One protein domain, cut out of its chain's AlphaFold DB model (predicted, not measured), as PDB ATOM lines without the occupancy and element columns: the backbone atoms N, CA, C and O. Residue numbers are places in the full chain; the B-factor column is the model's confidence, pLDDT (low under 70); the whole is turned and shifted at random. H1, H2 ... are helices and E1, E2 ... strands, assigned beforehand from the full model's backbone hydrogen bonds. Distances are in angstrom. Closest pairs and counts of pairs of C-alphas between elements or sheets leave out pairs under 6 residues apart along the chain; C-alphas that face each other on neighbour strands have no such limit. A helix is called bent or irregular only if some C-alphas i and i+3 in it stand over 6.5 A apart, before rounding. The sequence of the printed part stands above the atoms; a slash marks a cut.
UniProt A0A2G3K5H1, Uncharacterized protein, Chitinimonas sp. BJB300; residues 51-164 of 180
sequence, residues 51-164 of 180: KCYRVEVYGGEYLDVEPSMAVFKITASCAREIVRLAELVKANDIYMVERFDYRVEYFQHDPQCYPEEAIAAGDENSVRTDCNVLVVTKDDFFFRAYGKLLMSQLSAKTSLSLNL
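AT A GLANCE: This is residues 51 to 164 of the 180 residues of an uncharacterized protein of Chitinimonas sp. BJB300 (UniProt A0A2G3K5H1). The model is a long, flat body in which two antiparallel sheets come together in the middle, E4 of the smaller one beside E5 and E6 of the larger one, with H1 at one end of the length and H2 at the other. H1 packs on one face of the larger sheet, while H2 only grazes the smaller one. The 114 printed residues hold two named helices and seven named strands, in the order E1 E2 H1 E3 E4 H2 E5 E6 E7, with sheet orders E1 - E2 - E4 and E3 - E5 - E6 - E7, a mixed class of helices and strands. The whole is compact, with a radius of gyration of the C-alphas of 15.4 A and spans of 48 by 33 by 17 A.

HOW THE PARTS SIT: Begin at the hairpin of E1, residues 51 to 56, and E2, residues 69 to 75, where N 53 and O 72 are 2.8 A apart, within hydrogen-bond range. On the other side of E2 look for E4, residues 104 to 107, antiparallel to it, with N 71 and O 105 at 2.8 A. H1, residues 76 to 91, is only just on this sheet, with 5 pairs of C-alphas within 10 A. The other sheet begins with E3, residues 97 to 100, whose N 99 is 2.9 A from O 134 of E5, residues 129 to 136. E5, E6, residues 141 to 147, and E7, residues 159 to 161, form a meander, each strand the antiparallel neighbour of the one before; N 135 and O 142 are 2.8 A apart, N 160 and O 145 2.8 A. H1 makes two layers with this sheet, a helix on one face, at a height over the sheet of 8.7 A; its closest C-alphas to E5 are Ala 86 and Val 136, 6.0 A. The closest C-alphas of E4 and E5, Val 104 and Asn 132, are 7.6 A apart. H2, residues 115 to 125, is apart from H1; its Asn 125 and Phe 107 of E4 have C-alphas 5.4 A apart. In H1 every O i to N i+4 pair is within hydrogen-bond range, in H2 4 of 7.

IN THESE COORDINATES: Find C-alpha 51 at (4.342, -35.135, 44.467); from there E1 runs 16.7 A, and E2 later 20.1 A. H1 covers 22.7 A and ends at C-alpha 91, (-5.807, -13.444, 30.206). E3 and E4 span 10.4 A and 10.0 A. H2, 10.6 A, is irregular: C-alphas 120 and 123 are 9.1 A apart. E5 runs 19.4 A, E6 19.8 A, and E7 6.4 A to C-alpha 161 at (-4.509, -38.417, 26.113).

THE WHOLE: The two C-alphas farthest apart, Ala 91 and Ala 120, are 49.2 A apart. The printed part has no cut, and the links E1 to E2 and E6 to E7 are long. Look for pLDDT under 70 at residues 59 to 65 and 147 to 164.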
ATOM      1  N   LYS A  51       5.436 -34.155  44.425       88.44
ATOM      2  CA  LYS A  51       4.342 -35.135  44.467       88.44
ATOM      3  C   LYS A  51       4.453 -36.065  43.257       88.44
ATOM      4  O   LYS A  51       4.657 -35.592  42.140       88.44
ATOM      5  N   CYS A  52       4.349 -37.371  43.494       89.06
ATOM      6  CA  CYS A  52       4.294 -38.393  42.452       89.06
ATOM      7  C   CYS A  52       2.831 -38.754  42.196       89.06
ATOM      8  O   CYS A  52       2.085 -38.965  43.154       89.06
ATOM      9  N   TYR A  53       2.445 -38.819  40.931       88.94
ATOM     10  CA  TYR A  53       1.111 -39.188  40.488       88.94
ATOM     11  C   TYR A  53       1.203 -40.440  39.632       88.94
ATOM     12  O   TYR A  53       2.146 -40.599  38.859       88.94
ATOM     13  N   ARG A  54       0.210 -41.307  39.801       88.62
ATOM     14  CA  ARG A  54       0.006 -42.540  39.052       88.62
ATOM     15  C   ARG A  54      -1.434 -42.500  38.560       88.62
ATOM     16  O   ARG A  54      -2.332 -42.308  39.380       88.62
ATOM     17  N   VAL A  55      -1.635 -42.566  37.251       87.75
ATOM     18  CA  VAL A  55      -2.944 -42.347  36.627       87.75
ATOM     19  C   VAL A  55      -3.153 -43.298  35.460       87.75
ATOM     20  O   VAL A  55      -2.221 -43.580  34.709       87.75
ATOM     21  N   GLU A  56      -4.387 -43.763  35.304       85.88
ATOM     22  CA  GLU A  56      -4.779 -44.566  34.151       85.88
ATOM     23  C   GLU A  56      -4.655 -43.747  32.863       85.88
ATOM     24  O   GLU A  56      -4.975 -42.552  32.823       85.88
ATOM     25  N   VAL A  57      -4.158 -44.399  31.817       84.81
ATOM     26  CA  VAL A  57      -4.079 -43.835  30.470       84.81
ATOM     27  C   VAL A  57      -5.299 -44.301  29.692       84.81
ATOM     28  O   VAL A  57      -5.675 -45.467  29.762       84.81
ATOM     29  N   TYR A  58      -5.910 -43.382  28.946       75.69
ATOM     30  CA  TYR A  58      -7.012 -43.698  28.049       75.69
ATOM     31  C   TYR A  58      -6.644 -43.317  26.612       75.69
ATOM     32  O   TYR A  58      -6.095 -42.237  26.357       75.69
ATOM     33  N   GLY A  59      -7.017 -44.186  25.673       68.88
ATOM     34  CA  GLY A  59      -6.824 -44.001  24.238       68.88
ATOM     35  C   GLY A  59      -5.617 -44.770  23.716       68.88
ATOM     36  O   GLY A  59      -4.626 -44.913  24.416       68.88
ATOM     37  N   GLY A  60      -5.693 -45.217  22.461       60.50
ATOM     38  CA  GLY A  60      -4.697 -46.141  21.918       60.50
ATOM     39  C   GLY A  60      -5.248 -47.182  20.951       60.50
ATOM     40  O   GLY A  60      -4.570 -48.171  20.721       60.50
ATOM     41  N   GLU A  61      -6.416 -46.946  20.331       56.41
ATOM     42  CA  GLU A  61      -7.166 -47.931  19.517       56.41
ATOM     43  C   GLU A  61      -6.377 -48.594  18.366       56.41
ATOM     44  O   GLU A  61      -6.860 -49.541  17.754       56.41
ATOM     45  N   TYR A  62      -5.166 -48.116  18.065       58.00
ATOM     46  CA  TYR A  62      -4.313 -48.600  16.980       58.00
ATOM     47  C   TYR A  62      -2.898 -48.984  17.435       58.00
ATOM     48  O   TYR A  62      -1.973 -48.954  16.624       58.00
ATOM     49  N   LEU A  63      -2.681 -49.264  18.723       61.56
ATOM     50  CA  LEU A  63      -1.390 -49.735  19.226       61.56
ATOM     51  C   LEU A  63      -1.475 -51.217  19.600       61.56
ATOM     52  O   LEU A  63      -2.359 -51.612  20.350       61.56
ATOM     53  N   ASP A  64      -0.510 -52.015  19.135       63.66
ATOM     54  CA  ASP A  64      -0.347 -53.411  19.579       63.66
ATOM     55  C   ASP A  64      -0.015 -53.494  21.082       63.66
ATOM     56  O   ASP A  64      -0.307 -54.488  21.743       63.66
ATOM     57  N   VAL A  65       0.591 -52.427  21.617       68.69
ATOM     58  CA  VAL A  65       0.922 -52.247  23.034       68.69
ATOM     59  C   VAL A  65       0.376 -50.895  23.486       68.69
ATOM     60  O   VAL A  65       0.980 -49.848  23.241       68.69
ATOM     61  N   GLU A  66      -0.797 -50.912  24.116       75.56
ATOM     62  CA  GLU A  66      -1.417 -49.722  24.698       75.56
ATOM     63  C   GLU A  66      -0.915 -49.532  26.139       75.56
ATOM     64  O   GLU A  66      -0.982 -50.466  26.943       75.56
ATOM     65  N   PRO A  67      -0.382 -48.349  26.499       83.81
ATOM     66  CA  PRO A  67      -0.056 -48.072  27.887       83.81
ATOM     67  C   PRO A  67      -1.343 -48.002  28.704       83.81
ATOM     68  O   PRO A  67      -2.248 -47.247  28.361       83.81
ATOM     69  N   SER A  68      -1.401 -48.729  29.819       86.06
ATOM     70  CA  SER A  68      -2.524 -48.655  30.759       86.06
ATOM     71  C   SER A  68      -2.298 -47.610  31.854       86.06
ATOM     72  O   SER A  68      -3.225 -47.237  32.571       86.06
ATOM     73  N   MET A  69      -1.050 -47.171  32.035       88.12
ATOM     74  CA  MET A  69      -0.631 -46.412  33.208       88.12
ATOM     75  C   MET A  69       0.400 -45.344  32.852       88.12
ATOM     76  O   MET A  69       1.319 -45.577  32.070       88.12
ATOM     77  N   ALA A  70       0.285 -44.180  33.486       90.00
ATOM     78  CA  ALA A  70       1.277 -43.121  33.428       90.00
ATOM     79  C   ALA A  70       1.706 -42.690  34.829       90.00
ATOM     80  O   ALA A  70       0.890 -42.529  35.741       90.00
ATOM     81  N   VAL A  71       3.006 -42.458  34.985       91.00
ATOM     82  CA  VAL A  71       3.616 -41.985  36.225       91.00
ATOM     83  C   VAL A  71       4.352 -40.684  35.952       91.00
ATOM     84  O   VAL A  71       5.129 -40.579  35.008       91.00
ATOM     85  N   PHE A  72       4.124 -39.673  36.787       91.81
ATOM     86  CA  PHE A  72       4.822 -38.396  36.663       91.81
ATOM     87  C   PHE A  72       5.014 -37.707  38.010       91.81
ATOM     88  O   PHE A  72       4.318 -37.963  38.993       91.81
ATOM     89  N   LYS A  73       5.986 -36.792  38.056       91.25
ATOM     90  CA  LYS A  73       6.353 -36.046  39.264       91.25
ATOM     91  C   LYS A  73       6.172 -34.547  39.056       91.25
ATOM     92  O   LYS A  73       6.829 -33.955  38.197       91.25
ATOM     93  N   ILE A  74       5.353 -33.923  39.899       89.75
ATOM     94  CA  ILE A  74       5.168 -32.467  39.931       89.75
ATOM     95  C   ILE A  74       5.940 -31.894  41.112       89.75
ATOM     96  O   ILE A  74       5.652 -32.190  42.274       89.75
ATOM     97  N   THR A  75       6.929 -31.064  40.797       90.44
ATOM     98  CA  THR A  75       7.625 -30.232  41.776       90.44
ATOM     99  C   THR A  75       6.838 -28.954  42.040       90.44
ATOM    100  O   THR A  75       5.981 -28.538  41.258       90.44
ATOM    101  N   ALA A  76       7.235 -28.266  43.101       86.00
ATOM    102  CA  ALA A  76       6.858 -26.891  43.387       86.00
ATOM    103  C   ALA A  76       6.884 -25.941  42.184       86.00
ATOM    104  O   ALA A  76       5.945 -25.187  41.932       86.00
ATOM    105  N   SER A  77       8.002 -25.957  41.461       89.06
ATOM    106  CA  SER A  77       8.230 -25.103  40.303       89.06
ATOM    107  C   SER A  77       7.320 -25.473  39.135       89.06
ATOM    108  O   SER A  77       6.774 -24.577  38.500       89.06
ATOM    109  N   CYS A  78       7.095 -26.766  38.894       90.19
ATOM    110  CA  CYS A  78       6.166 -27.229  37.864       90.19
ATOM    111  C   CYS A  78       4.738 -26.790  38.130       90.19
ATOM    112  O   CYS A  78       4.083 -26.316  37.213       90.19
ATOM    113  N   ALA A  79       4.273 -26.931  39.374       88.88
ATOM    114  CA  ALA A  79       2.932 -26.506  39.744       88.88
ATOM    115  C   ALA A  79       2.749 -25.008  39.465       88.88
ATOM    116  O   ALA A  79       1.829 -24.637  38.749       88.88
ATOM    117  N   ARG A  80       3.674 -24.156  39.933       88.50
ATOM    118  CA  ARG A  80       3.617 -22.707  39.663       88.50
ATOM    119  C   ARG A  80       3.613 -22.379  38.174       88.50
ATOM    120  O   ARG A  80       2.889 -21.488  37.748       88.50
ATOM    121  N   GLU A  81       4.405 -23.099  37.391       92.12
ATOM    122  CA  GLU A  81       4.466 -22.892  35.948       92.12
ATOM    123  C   GLU A  81       3.157 -23.286  35.251       92.12
ATOM    124  O   GLU A  81       2.657 -22.522  34.435       92.12
ATOM    125  N   ILE A  82       2.555 -24.427  35.602       91.88
ATOM    126  CA  ILE A  82       1.243 -24.843  35.070       91.88
ATOM    127  C   ILE A  82       0.185 -23.773  35.362       91.88
ATOM    128  O   ILE A  82      -0.587 -23.403  34.481       91.88
ATOM    129  N   VAL A  83       0.187 -23.232  36.580       92.06
ATOM    130  CA  VAL A  83      -0.753 -22.188  37.007       92.06
ATOM    131  C   VAL A  83      -0.552 -20.904  36.214       92.06
ATOM    132  O   VAL A  83      -1.511 -20.368  35.666       92.06
ATOM    133  N   ARG A  84       0.700 -20.459  36.071       94.12
ATOM    134  CA  ARG A  84       1.051 -19.305  35.239       94.12
ATOM    135  C   ARG A  84       0.577 -19.485  33.792       94.12
ATOM    136  O   ARG A  84       0.085 -18.536  33.186       94.12
ATOM    137  N   LEU A  85       0.736 -20.679  33.219       95.12
ATOM    138  CA  LEU A  85       0.265 -20.974  31.863       95.12
ATOM    139  C   LEU A  85      -1.265 -20.905  31.771       95.12
ATOM    140  O   LEU A  85      -1.778 -20.311  30.828       95.12
ATOM    141  N   ALA A  86      -1.995 -21.429  32.759       92.31
ATOM    142  CA  ALA A  86      -3.456 -21.340  32.807       92.31
ATOM    143  C   ALA A  86      -3.951 -19.886  32.934       92.31
ATOM    144  O   ALA A  86      -4.922 -19.494  32.282       92.31
ATOM    145  N   GLU A  87      -3.263 -19.058  33.725       94.06
ATOM    146  CA  GLU A  87      -3.525 -17.617  33.813       94.06
ATOM    147  C   GLU A  87      -3.280 -16.910  32.478       94.06
ATOM    148  O   GLU A  87      -4.087 -16.078  32.072       94.06
ATOM    149  N   LEU A  88      -2.214 -17.273  31.756       95.81
ATOM    150  CA  LEU A  88      -1.930 -16.736  30.425       95.81
ATOM    151  C   LEU A  88      -3.023 -17.118  29.421       95.81
ATOM    152  O   LEU A  88      -3.454 -16.262  28.647       95.81
ATOM    153  N   VAL A  89      -3.497 -18.367  29.466       95.94
ATOM    154  CA  VAL A  89      -4.618 -18.847  28.644       95.94
ATOM    155  C   VAL A  89      -5.870 -18.003  28.899       95.94
ATOM    156  O   VAL A  89      -6.471 -17.501  27.951       95.94
ATOM    157  N   LYS A  90      -6.211 -17.770  30.174       95.75
ATOM    158  CA  LYS A  90      -7.351 -16.933  30.588       95.75
ATOM    159  C   LYS A  90      -7.200 -15.471  30.171       95.75
ATOM    160  O   LYS A  90      -8.137 -14.893  29.636       95.75
ATOM    161  N   ALA A  91      -6.040 -14.870  30.424       97.44
ATOM    162  CA  ALA A  91      -5.807 -13.444  30.206       97.44
ATOM    163  C   ALA A  91      -5.825 -13.044  28.723       97.44
ATOM    164  O   ALA A  91      -6.126 -11.897  28.409       97.44
ATOM    165  N   ASN A  92      -5.498 -13.977  27.825       97.62
ATOM    166  CA  ASN A  92      -5.412 -13.726  26.385       97.62
ATOM    167  C   ASN A  92      -6.564 -14.357  25.587       97.62
ATOM    168  O   ASN A  92      -6.527 -14.300  24.363       97.62
ATOM    169  N   ASP A  93      -7.547 -14.966  26.260       96.31
ATOM    170  CA  ASP A  93      -8.684 -15.660  25.637       96.31
ATOM    171  C   ASP A  93      -8.266 -16.661  24.539       96.31
ATOM    172  O   ASP A  93      -8.842 -16.737  23.454       96.31
ATOM    173  N   ILE A  94      -7.205 -17.426  24.809       96.75
ATOM    174  CA  ILE A  94      -6.746 -18.497  23.914       96.75
ATOM    175  C   ILE A  94      -7.284 -19.847  24.391       96.75
ATOM    176  O   ILE A  94      -7.624 -20.027  25.556       96.75
ATOM    177  N   TYR A  95      -7.362 -20.825  23.489       94.56
ATOM    178  CA  TYR A  95      -7.938 -22.132  23.818       94.56
ATOM    179  C   TYR A  95      -7.048 -22.957  24.767       94.56
ATOM    180  O   TYR A  95      -7.531 -23.515  25.753       94.56
ATOM    181  N   MET A  96      -5.744 -23.036  24.479       95.88
ATOM    182  CA  MET A  96      -4.758 -23.772  25.276       95.88
ATOM    183  C   MET A  96      -3.325 -23.341  24.947       95.88
ATOM    184  O   MET A  96      -3.071 -22.763  23.890       95.88
ATOM    185  N   VAL A  97      -2.389 -23.694  25.828       96.44
ATOM    186  CA  VAL A  97      -0.944 -23.687  25.572       96.44
ATOM    187  C   VAL A  97      -0.430 -25.121  25.562       96.44
ATOM    188  O   VAL A  97      -0.762 -25.919  26.437       96.44
ATOM    189  N   GLU A  98       0.420 -25.430  24.587       94.94
ATOM    190  CA  GLU A  98       1.105 -26.713  24.467       94.94
ATOM    191  C   GLU A  98       2.616 -26.513  24.623       94.94
ATOM    192  O   GLU A  98       3.206 -25.621  24.010       94.94
ATOM    193  N   ARG A  99       3.257 -27.348  25.444       94.19
ATOM    194  CA  ARG A  99       4.711 -27.340  25.640       94.19
ATOM    195  C   ARG A  99       5.243 -28.760  25.699       94.19
ATOM    196  O   ARG A  99       4.678 -29.591  26.399       94.19
ATOM    197  N   PHE A 100       6.369 -29.027  25.044       93.44
ATOM    198  CA  PHE A 100       7.061 -30.304  25.219       93.44
ATOM    199  C   PHE A 100       7.463 -30.519  26.683       93.44
ATOM    200  O   PHE A 100       8.081 -29.650  27.304       93.44
ATOM    201  N   ASP A 101       7.102 -31.675  27.230       91.56
ATOM    202  CA  ASP A 101       7.375 -32.051  28.614       91.56
ATOM    203  C   ASP A 101       7.507 -33.578  28.723       91.56
ATOM    204  O   ASP A 101       6.540 -34.315  28.564       91.56
ATOM    205  N   TYR A 102       8.726 -34.057  28.978       90.38
ATOM    206  CA  TYR A 102       9.082 -35.482  28.949       90.38
ATOM    207  C   TYR A 102       9.110 -36.132  30.339       90.38
ATOM    208  O   TYR A 102       9.766 -37.148  30.536       90.38
ATOM    209  N   ARG A 103       8.442 -35.537  31.331       91.31
ATOM    210  CA  ARG A 103       8.483 -36.014  32.728       91.31
ATOM    211  C   ARG A 103       7.533 -37.174  33.019       91.31
ATOM    212  O   ARG A 103       7.525 -37.661  34.150       91.31
ATOM    213  N   VAL A 104       6.696 -37.537  32.051       91.19
ATOM    214  CA  VAL A 104       5.756 -38.650  32.158       91.19
ATOM    215  C   VAL A 104       6.414 -39.911  31.629       91.19
ATOM    216  O   VAL A 104       6.930 -39.926  30.513       91.19
ATOM    217  N   GLU A 105       6.353 -40.957  32.435       91.12
ATOM    218  CA  GLU A 105       6.719 -42.318  32.071       91.12
ATOM    219  C   GLU A 105       5.433 -43.116  31.851       91.12
ATOM    220  O   GLU A 105       4.487 -42.992  32.633       91.12
ATOM    221  N   TYR A 106       5.390 -43.918  30.790       89.69
ATOM    222  CA  TYR A 106       4.222 -44.710  30.408       89.69
ATOM    223  C   TYR A 106       4.532 -46.196  30.556       89.69
ATOM    224  O   TYR A 106       5.623 -46.640  30.198       89.69
ATOM    225  N   PHE A 107       3.564 -46.956  31.061       89.62
ATOM    226  CA  PHE A 107       3.705 -48.383  31.324       89.62
ATOM    227  C   PHE A 107       2.534 -49.175  30.740       89.62
ATOM    228  O   PHE A 107       1.390 -48.714  30.790       89.62
ATOM    229  N   GLN A 108       2.821 -50.370  30.220       89.25
ATOM    230  CA  GLN A 108       1.807 -51.315  29.740       89.25
ATOM    231  C   GLN A 108       1.006 -51.905  30.905       89.25
ATOM    232  O   GLN A 108      -0.213 -52.015  30.825       89.25
ATOM    233  N   HIS A 109       1.693 -52.241  31.995       89.19
ATOM    234  CA  HIS A 109       1.122 -52.778  33.220       89.19
ATOM    235  C   HIS A 109       1.623 -51.980  34.421       89.19
ATOM    236  O   HIS A 109       2.815 -51.682  34.545       89.19
ATOM    237  N   ASP A 110       0.713 -51.651  35.337       89.31
ATOM    238  CA  ASP A 110       1.071 -51.014  36.601       89.31
ATOM    239  C   ASP A 110       1.860 -51.990  37.495       89.31
ATOM    240  O   ASP A 110       1.265 -52.942  37.997       89.31
ATOM    241  N   PRO A 111       3.147 -51.733  37.811       86.94
ATOM    242  CA  PRO A 111       3.937 -52.618  38.667       86.94
ATOM    243  C   PRO A 111       3.418 -52.749  40.107       86.94
ATOM    244  O   PRO A 111       3.865 -53.630  40.834       86.94
ATOM    245  N   GLN A 112       2.536 -51.848  40.560       87.00
ATOM    246  CA  GLN A 112       1.936 -51.918  41.896       87.00
ATOM    247  C   GLN A 112       0.643 -52.737  41.928       87.00
ATOM    248  O   GLN A 112       0.402 -53.426  42.918       87.00
ATOM    249  N   CYS A 113      -0.175 -52.667  40.876       87.44
ATOM    250  CA  CYS A 113      -1.445 -53.393  40.797       87.44
ATOM    251  C   CYS A 113      -1.315 -54.757  40.104       87.44
ATOM    252  O   CYS A 113      -2.000 -55.693  40.502       87.44
ATOM    253  N   TYR A 114      -0.417 -54.868  39.125       90.25
ATOM    254  CA  TYR A 114      -0.205 -56.034  38.260       90.25
ATOM    255  C   TYR A 114       1.289 -56.404  38.227       90.25
ATOM    256  O   TYR A 114       1.965 -56.249  37.204       90.25
ATOM    257  N   PRO A 115       1.871 -56.788  39.381       92.38
ATOM    258  CA  PRO A 115       3.310 -57.008  39.494       92.38
ATOM    259  C   PRO A 115       3.785 -58.210  38.674       92.38
ATOM    260  O   PRO A 115       4.895 -58.174  38.153       92.38
ATOM    261  N   GLU A 116       2.973 -59.262  38.545       95.25
ATOM    262  CA  GLU A 116       3.343 -60.470  37.800       95.25
ATOM    263  C   GLU A 116       3.454 -60.173  36.302       95.25
ATOM    264  O   GLU A 116       4.450 -60.523  35.672       95.25
ATOM    265  N   GLU A 117       2.483 -59.443  35.756       91.88
ATOM    266  CA  GLU A 117       2.447 -58.999  34.366       91.88
ATOM    267  C   GLU A 117       3.566 -57.995  34.075       91.88
ATOM    268  O   GLU A 117       4.264 -58.120  33.070       91.88
ATOM    269  N   ALA A 118       3.801 -57.043  34.984       90.38
ATOM    270  CA  ALA A 118       4.900 -56.089  34.862       90.38
ATOM    271  C   ALA A 118       6.279 -56.779  34.878       90.38
ATOM    272  O   ALA A 118       7.167 -56.389  34.121       90.38
ATOM    273  N   ILE A 119       6.466 -57.809  35.713       93.56
ATOM    274  CA  ILE A 119       7.704 -58.606  35.753       93.56
ATOM    275  C   ILE A 119       7.847 -59.451  34.484       93.56
ATOM    276  O   ILE A 119       8.942 -59.521  33.929       93.56
ATOM    277  N   ALA A 120       6.761 -60.077  34.019       93.75
ATOM    278  CA  ALA A 120       6.764 -60.897  32.811       93.75
ATOM    279  C   ALA A 120       7.087 -60.076  31.553       93.75
ATOM    280  O   ALA A 120       7.838 -60.544  30.698       93.75
ATOM    281  N   ALA A 121       6.560 -58.852  31.460       88.75
ATOM    282  CA  ALA A 121       6.869 -57.918  30.382       88.75
ATOM    283  C   ALA A 121       8.316 -57.387  30.455       88.75
ATOM    284  O   ALA A 121       8.912 -57.072  29.426       88.75
ATOM    285  N   GLY A 122       8.910 -57.309  31.651       91.69
ATOM    286  CA  GLY A 122      10.291 -56.862  31.831       91.69
ATOM    287  C   GLY A 122      10.512 -55.449  31.281       91.69
ATOM    288  O   GLY A 122       9.776 -54.522  31.619       91.69
ATOM    289  N   ASP A 123      11.515 -55.283  30.417       87.94
ATOM    290  CA  ASP A 123      11.838 -53.988  29.797       87.94
ATOM    291  C   ASP A 123      10.732 -53.482  28.852       87.94
ATOM    292  O   ASP A 123      10.565 -52.270  28.697       87.94
ATOM    293  N   GLU A 124       9.940 -54.391  28.273       88.00
ATOM    294  CA  GLU A 124       8.818 -54.054  27.386       88.00
ATOM    295  C   GLU A 124       7.634 -53.450  28.148       88.00
ATOM    296  O   GLU A 124       6.751 -52.841  27.547       88.00
ATOM    297  N   ASN A 125       7.632 -53.532  29.486       90.44
ATOM    298  CA  ASN A 125       6.614 -52.859  30.282       90.44
ATOM    299  C   ASN A 125       6.696 -51.328  30.149       90.44
ATOM    300  O   ASN A 125       5.716 -50.643  30.429       90.44
ATOM    301  N   SER A 126       7.851 -50.776  29.755       88.69
ATOM    302  CA  SER A 126       8.041 -49.342  29.527       88.69
ATOM    303  C   SER A 126       7.665 -48.963  28.095       88.69
ATOM    304  O   SER A 126       8.337 -49.333  27.131       88.69
ATOM    305  N   VAL A 127       6.605 -48.169  27.945       86.19
ATOM    306  CA  VAL A 127       6.104 -47.760  26.631       86.19
ATOM    307  C   VAL A 127       6.839 -46.512  26.165       86.19
ATOM    308  O   VAL A 127       6.749 -45.436  26.763       86.19
ATOM    309  N   ARG A 128       7.557 -46.638  25.047       83.44
ATOM    310  CA  ARG A 128       8.241 -45.503  24.425       83.44
ATOM    311  C   ARG A 128       7.248 -44.613  23.694       83.44
ATOM    312  O   ARG A 128       6.597 -45.024  22.732       83.44
ATOM    313  N   THR A 129       7.210 -43.359  24.108       80.50
ATOM    314  CA  THR A 129       6.426 -42.323  23.451       80.50
ATOM    315  C   THR A 129       7.328 -41.312  22.757       80.50
ATOM    316  O   THR A 129       8.419 -40.985  23.222       80.50
ATOM    317  N   ASP A 130       6.847 -40.800  21.631       74.62
ATOM    318  CA  ASP A 130       7.367 -39.616  20.970       74.62
ATOM    319  C   ASP A 130       6.450 -38.420  21.300       74.62
ATOM    320  O   ASP A 130       5.249 -38.562  21.551       74.62
ATOM    321  N   CYS A 131       7.018 -37.210  21.280       73.69
ATOM    322  CA  CYS A 131       6.270 -35.955  21.407       73.69
ATOM    323  C   CYS A 131       5.388 -35.863  22.672       73.69
ATOM    324  O   CYS A 131       4.191 -35.589  22.578       73.69
ATOM    325  N   ASN A 132       5.984 -36.040  23.855       85.31
ATOM    326  CA  ASN A 132       5.299 -35.779  25.121       85.31
ATOM    327  C   ASN A 132       5.059 -34.273  25.287       85.31
ATOM    328  O   ASN A 132       6.001 -33.478  25.292       85.31
ATOM    329  N   VAL A 133       3.794 -33.884  25.402       90.62
ATOM    330  CA  VAL A 133       3.333 -32.499  25.469       90.62
ATOM    331  C   VAL A 133       2.486 -32.311  26.720       90.62
ATOM    332  O   VAL A 133       1.492 -33.006  26.922       90.62
ATOM    333  N   LEU A 134       2.857 -31.336  27.541       93.31
ATOM    334  CA  LEU A 134       1.988 -30.749  28.547       93.31
ATOM    335  C   LEU A 134       1.032 -29.775  27.854       93.31
ATOM    336  O   LEU A 134       1.459 -28.815  27.211       93.31
ATOM    337  N   VAL A 135      -0.258 -30.024  28.016       92.19
ATOM    338  CA  VAL A 135      -1.345 -29.200  27.505       92.19
ATOM    339  C   VAL A 135      -1.988 -28.512  28.693       92.19
ATOM    340  O   VAL A 135      -2.439 -29.177  29.624       92.19
ATOM    341  N   VAL A 136      -2.029 -27.186  28.668       93.75
ATOM    342  CA  VAL A 136      -2.652 -26.375  29.714       93.75
ATOM    343  C   VAL A 136      -3.791 -25.584  29.096       93.75
ATOM    344  O   VAL A 136      -3.602 -24.837  28.138       93.75
ATOM    345  N   THR A 137      -4.981 -25.760  29.645       93.38
ATOM    346  CA  THR A 137      -6.171 -24.969  29.329       93.38
ATOM    347  C   THR A 137      -6.413 -23.964  30.456       93.38
ATOM    348  O   THR A 137      -5.644 -23.878  31.413       93.38
ATOM    349  N   LYS A 138      -7.498 -23.196  30.366       91.88
ATOM    350  CA  LYS A 138      -7.891 -22.278  31.439       91.88
ATOM    351  C   LYS A 138      -8.179 -23.000  32.765       91.88
ATOM    352  O   LYS A 138      -7.873 -22.451  33.824       91.88
ATOM    353  N   ASP A 139      -8.762 -24.193  32.708       89.12
ATOM    354  CA  ASP A 139      -9.341 -24.856  33.883       89.12
ATOM    355  C   ASP A 139      -8.640 -26.180  34.222       89.12
ATOM    356  O   ASP A 139      -8.606 -26.563  35.386       89.12
ATOM    357  N   ASP A 140      -7.994 -26.810  33.239       90.38
ATOM    358  CA  ASP A 140      -7.357 -28.121  33.369       90.38
ATOM    359  C   ASP A 140      -5.956 -28.157  32.744       90.38
ATOM    360  O   ASP A 140      -5.633 -27.374  31.845       90.38
ATOM    361  N   PHE A 141      -5.153 -29.144  33.146       90.25
ATOM    362  CA  PHE A 141      -3.954 -29.550  32.418       90.25
ATOM    363  C   PHE A 141      -3.942 -31.061  32.188       90.25
ATOM    364  O   PHE A 141      -4.474 -31.834  32.984       90.25
ATOM    365  N   PHE A 142      -3.306 -31.490  31.106       89.31
ATOM    366  CA  PHE A 142      -3.123 -32.898  30.789       89.31
ATOM    367  C   PHE A 142      -1.843 -33.134  30.005       89.31
ATOM    368  O   PHE A 142      -1.294 -32.224  29.387       89.31
ATOM    369  N   PHE A 143      -1.381 -34.379  30.004       88.62
ATOM    370  CA  PHE A 143      -0.301 -34.801  29.128       88.62
ATOM    371  C   PHE A 143      -0.869 -35.498  27.896       88.62
ATOM    372  O   PHE A 143      -1.841 -36.254  27.962       88.62
ATOM    373  N   ARG A 144      -0.257 -35.208  26.756       86.88
ATOM    374  CA  ARG A 144      -0.522 -35.855  25.480       86.88
ATOM    375  C   ARG A 144       0.775 -36.460  24.988       86.88
ATOM    376  O   ARG A 144       1.819 -35.820  25.064       86.88
ATOM    377  N   ALA A 145       0.705 -37.675  24.483       84.75
ATOM    378  CA  ALA A 145       1.852 -38.363  23.921       84.75
ATOM    379  C   ALA A 145       1.444 -39.072  22.637       84.75
ATOM    380  O   ALA A 145       0.259 -39.307  22.396       84.75
ATOM    381  N   TYR A 146       2.425 -39.414  21.814       77.94
ATOM    382  CA  TYR A 146       2.212 -40.255  20.648       77.94
ATOM    383  C   TYR A 146       3.024 -41.530  20.824       77.94
ATOM    384  O   TYR A 146       4.227 -41.473  21.067       77.94
ATOM    385  N   GLY A 147       2.374 -42.689  20.744       69.44
ATOM    386  CA  GLY A 147       3.085 -43.964  20.815       69.44
ATOM    387  C   GLY A 147       4.034 -44.101  19.626       69.44
ATOM    388  O   GLY A 147       3.634 -43.854  18.485       69.44
ATOM    389  N   LYS A 148       5.291 -44.487  19.874       66.38
ATOM    390  CA  LYS A 148       6.186 -44.870  18.784       66.38
ATOM    391  C   LYS A 148       5.917 -46.325  18.442       66.38
ATOM    392  O   LYS A 148       6.319 -47.220  19.177       66.38
ATOM    393  N   LEU A 149       5.250 -46.557  17.318       56.97
ATOM    394  CA  LEU A 149       5.029 -47.911  16.833       56.97
ATOM    395  C   LEU A 149       6.388 -48.561  16.509       56.97
ATOM    396  O   LEU A 149       7.183 -48.006  15.739       56.97
ATOM    397  N   LEU A 150       6.679 -49.715  17.117       53.62
ATOM    398  CA  LEU A 150       7.848 -50.522  16.764       53.62
ATOM    399  C   LEU A 150       7.721 -50.894  15.283       53.62
ATOM    400  O   LEU A 150       6.736 -51.483  14.850       53.62
ATOM    401  N   MET A 151       8.716 -50.483  14.500       42.88
ATOM    402  CA  MET A 151       8.694 -50.357  13.037       42.88
ATOM    403  C   MET A 151       8.598 -51.682  12.241       42.88
ATOM    404  O   MET A 151       9.114 -51.759  11.129       42.88
ATOM    405  N   SER A 152       7.957 -52.729  12.768       47.25
ATOM    406  CA  SER A 152       7.682 -53.958  12.011       47.25
ATOM    407  C   SER A 152       6.318 -53.965  11.308       47.25
ATOM    408  O   SER A 152       6.148 -54.731  10.365       47.25
ATOM    409  N   GLN A 153       5.381 -53.080  11.667       41.28
ATOM    410  CA  GLN A 153       4.096 -52.952  10.969       41.28
ATOM    411  C   GLN A 153       3.638 -51.487  10.945       41.28
ATOM    412  O   GLN A 153       3.192 -50.979  11.948       41.28
ATOM    413  N   LEU A 154       3.770 -50.819   9.794       40.06
ATOM    414  CA  LEU A 154       3.024 -49.628   9.331       40.06
ATOM    415  C   LEU A 154       2.885 -48.382  10.242       40.06
ATOM    416  O   LEU A 154       2.185 -48.348  11.239       40.06
ATOM    417  N   SER A 155       3.456 -47.276   9.758       40.84
ATOM    418  CA  SER A 155       3.321 -45.900  10.259       40.84
ATOM    419  C   SER A 155       1.872 -45.482  10.581       40.84
ATOM    420  O   SER A 155       1.144 -45.009   9.711       40.84
ATOM    421  N   ALA A 156       1.483 -45.573  11.853       41.91
ATOM    422  CA  ALA A 156       0.300 -44.920  12.406       41.91
ATOM    423  C   ALA A 156       0.722 -44.055  13.603       41.91
ATOM    424  O   ALA A 156       1.453 -44.500  14.485       41.91
ATOM    425  N   LYS A 157       0.307 -42.782  13.609       48.09
ATOM    426  CA  LYS A 157       0.472 -41.884  14.760       48.09
ATOM    427  C   LYS A 157      -0.775 -42.006  15.628       48.09
ATOM    428  O   LYS A 157      -1.801 -41.424  15.289       48.09
ATOM    429  N   THR A 158      -0.681 -42.729  16.736       49.44
ATOM    430  CA  THR A 158      -1.791 -42.872  17.687       49.44
ATOM    431  C   THR A 158      -1.589 -41.904  18.846       49.44
ATOM    432  O   THR A 158      -0.499 -41.840  19.416       49.44
ATOM    433  N   SER A 159      -2.613 -41.107  19.164       50.41
ATOM    434  CA  SER A 159      -2.559 -40.134  20.259       50.41
ATOM    435  C   SER A 159      -3.031 -40.771  21.563       50.41
ATOM    436  O   SER A 159      -4.113 -41.348  21.612       50.41
ATOM    437  N   LEU A 160      -2.224 -40.622  22.608       54.06
ATOM    438  CA  LEU A 160      -2.548 -40.955  23.991       54.06
ATOM    439  C   LEU A 160      -2.913 -39.652  24.708       54.06
ATOM    440  O   LEU A 160      -2.152 -38.679  24.641       54.06
ATOM    441  N   SER A 161      -4.064 -39.607  25.381       53.69
ATOM    442  CA  SER A 161      -4.509 -38.417  26.113       53.69
ATOM    443  C   SER A 161      -4.839 -38.759  27.560       53.69
ATOM    444  O   SER A 161      -5.721 -39.558  27.849       53.69
ATOM    445  N   LEU A 162      -4.145 -38.107  28.489       55.03
ATOM    446  CA  LEU A 162      -4.375 -38.263  29.921       55.03
ATOM    447  C   LEU A 162      -5.396 -37.241  30.421       55.03
ATOM    448  O   LEU A 162      -5.023 -36.156  30.846       55.03
ATOM    449  N   ASN A 163      -6.691 -37.553  30.385       42.31
ATOM    450  CA  ASN A 163      -7.721 -36.603  30.815       42.31
ATOM    451  C   ASN A 163      -7.811 -36.511  32.356       42.31
ATOM    452  O   ASN A 163      -8.521 -37.277  33.005       42.31
ATOM    453  N   LEU A 164      -7.080 -35.568  32.958       48.72
ATOM    454  CA  LEU A 164      -7.023 -35.356  34.410       48.72
ATOM    455  C   LEU A 164      -8.147 -34.430  34.903       48.72
ATOM    456  O   LEU A 164      -7.876 -33.356  35.427       48.72
TER     457      LEU A 164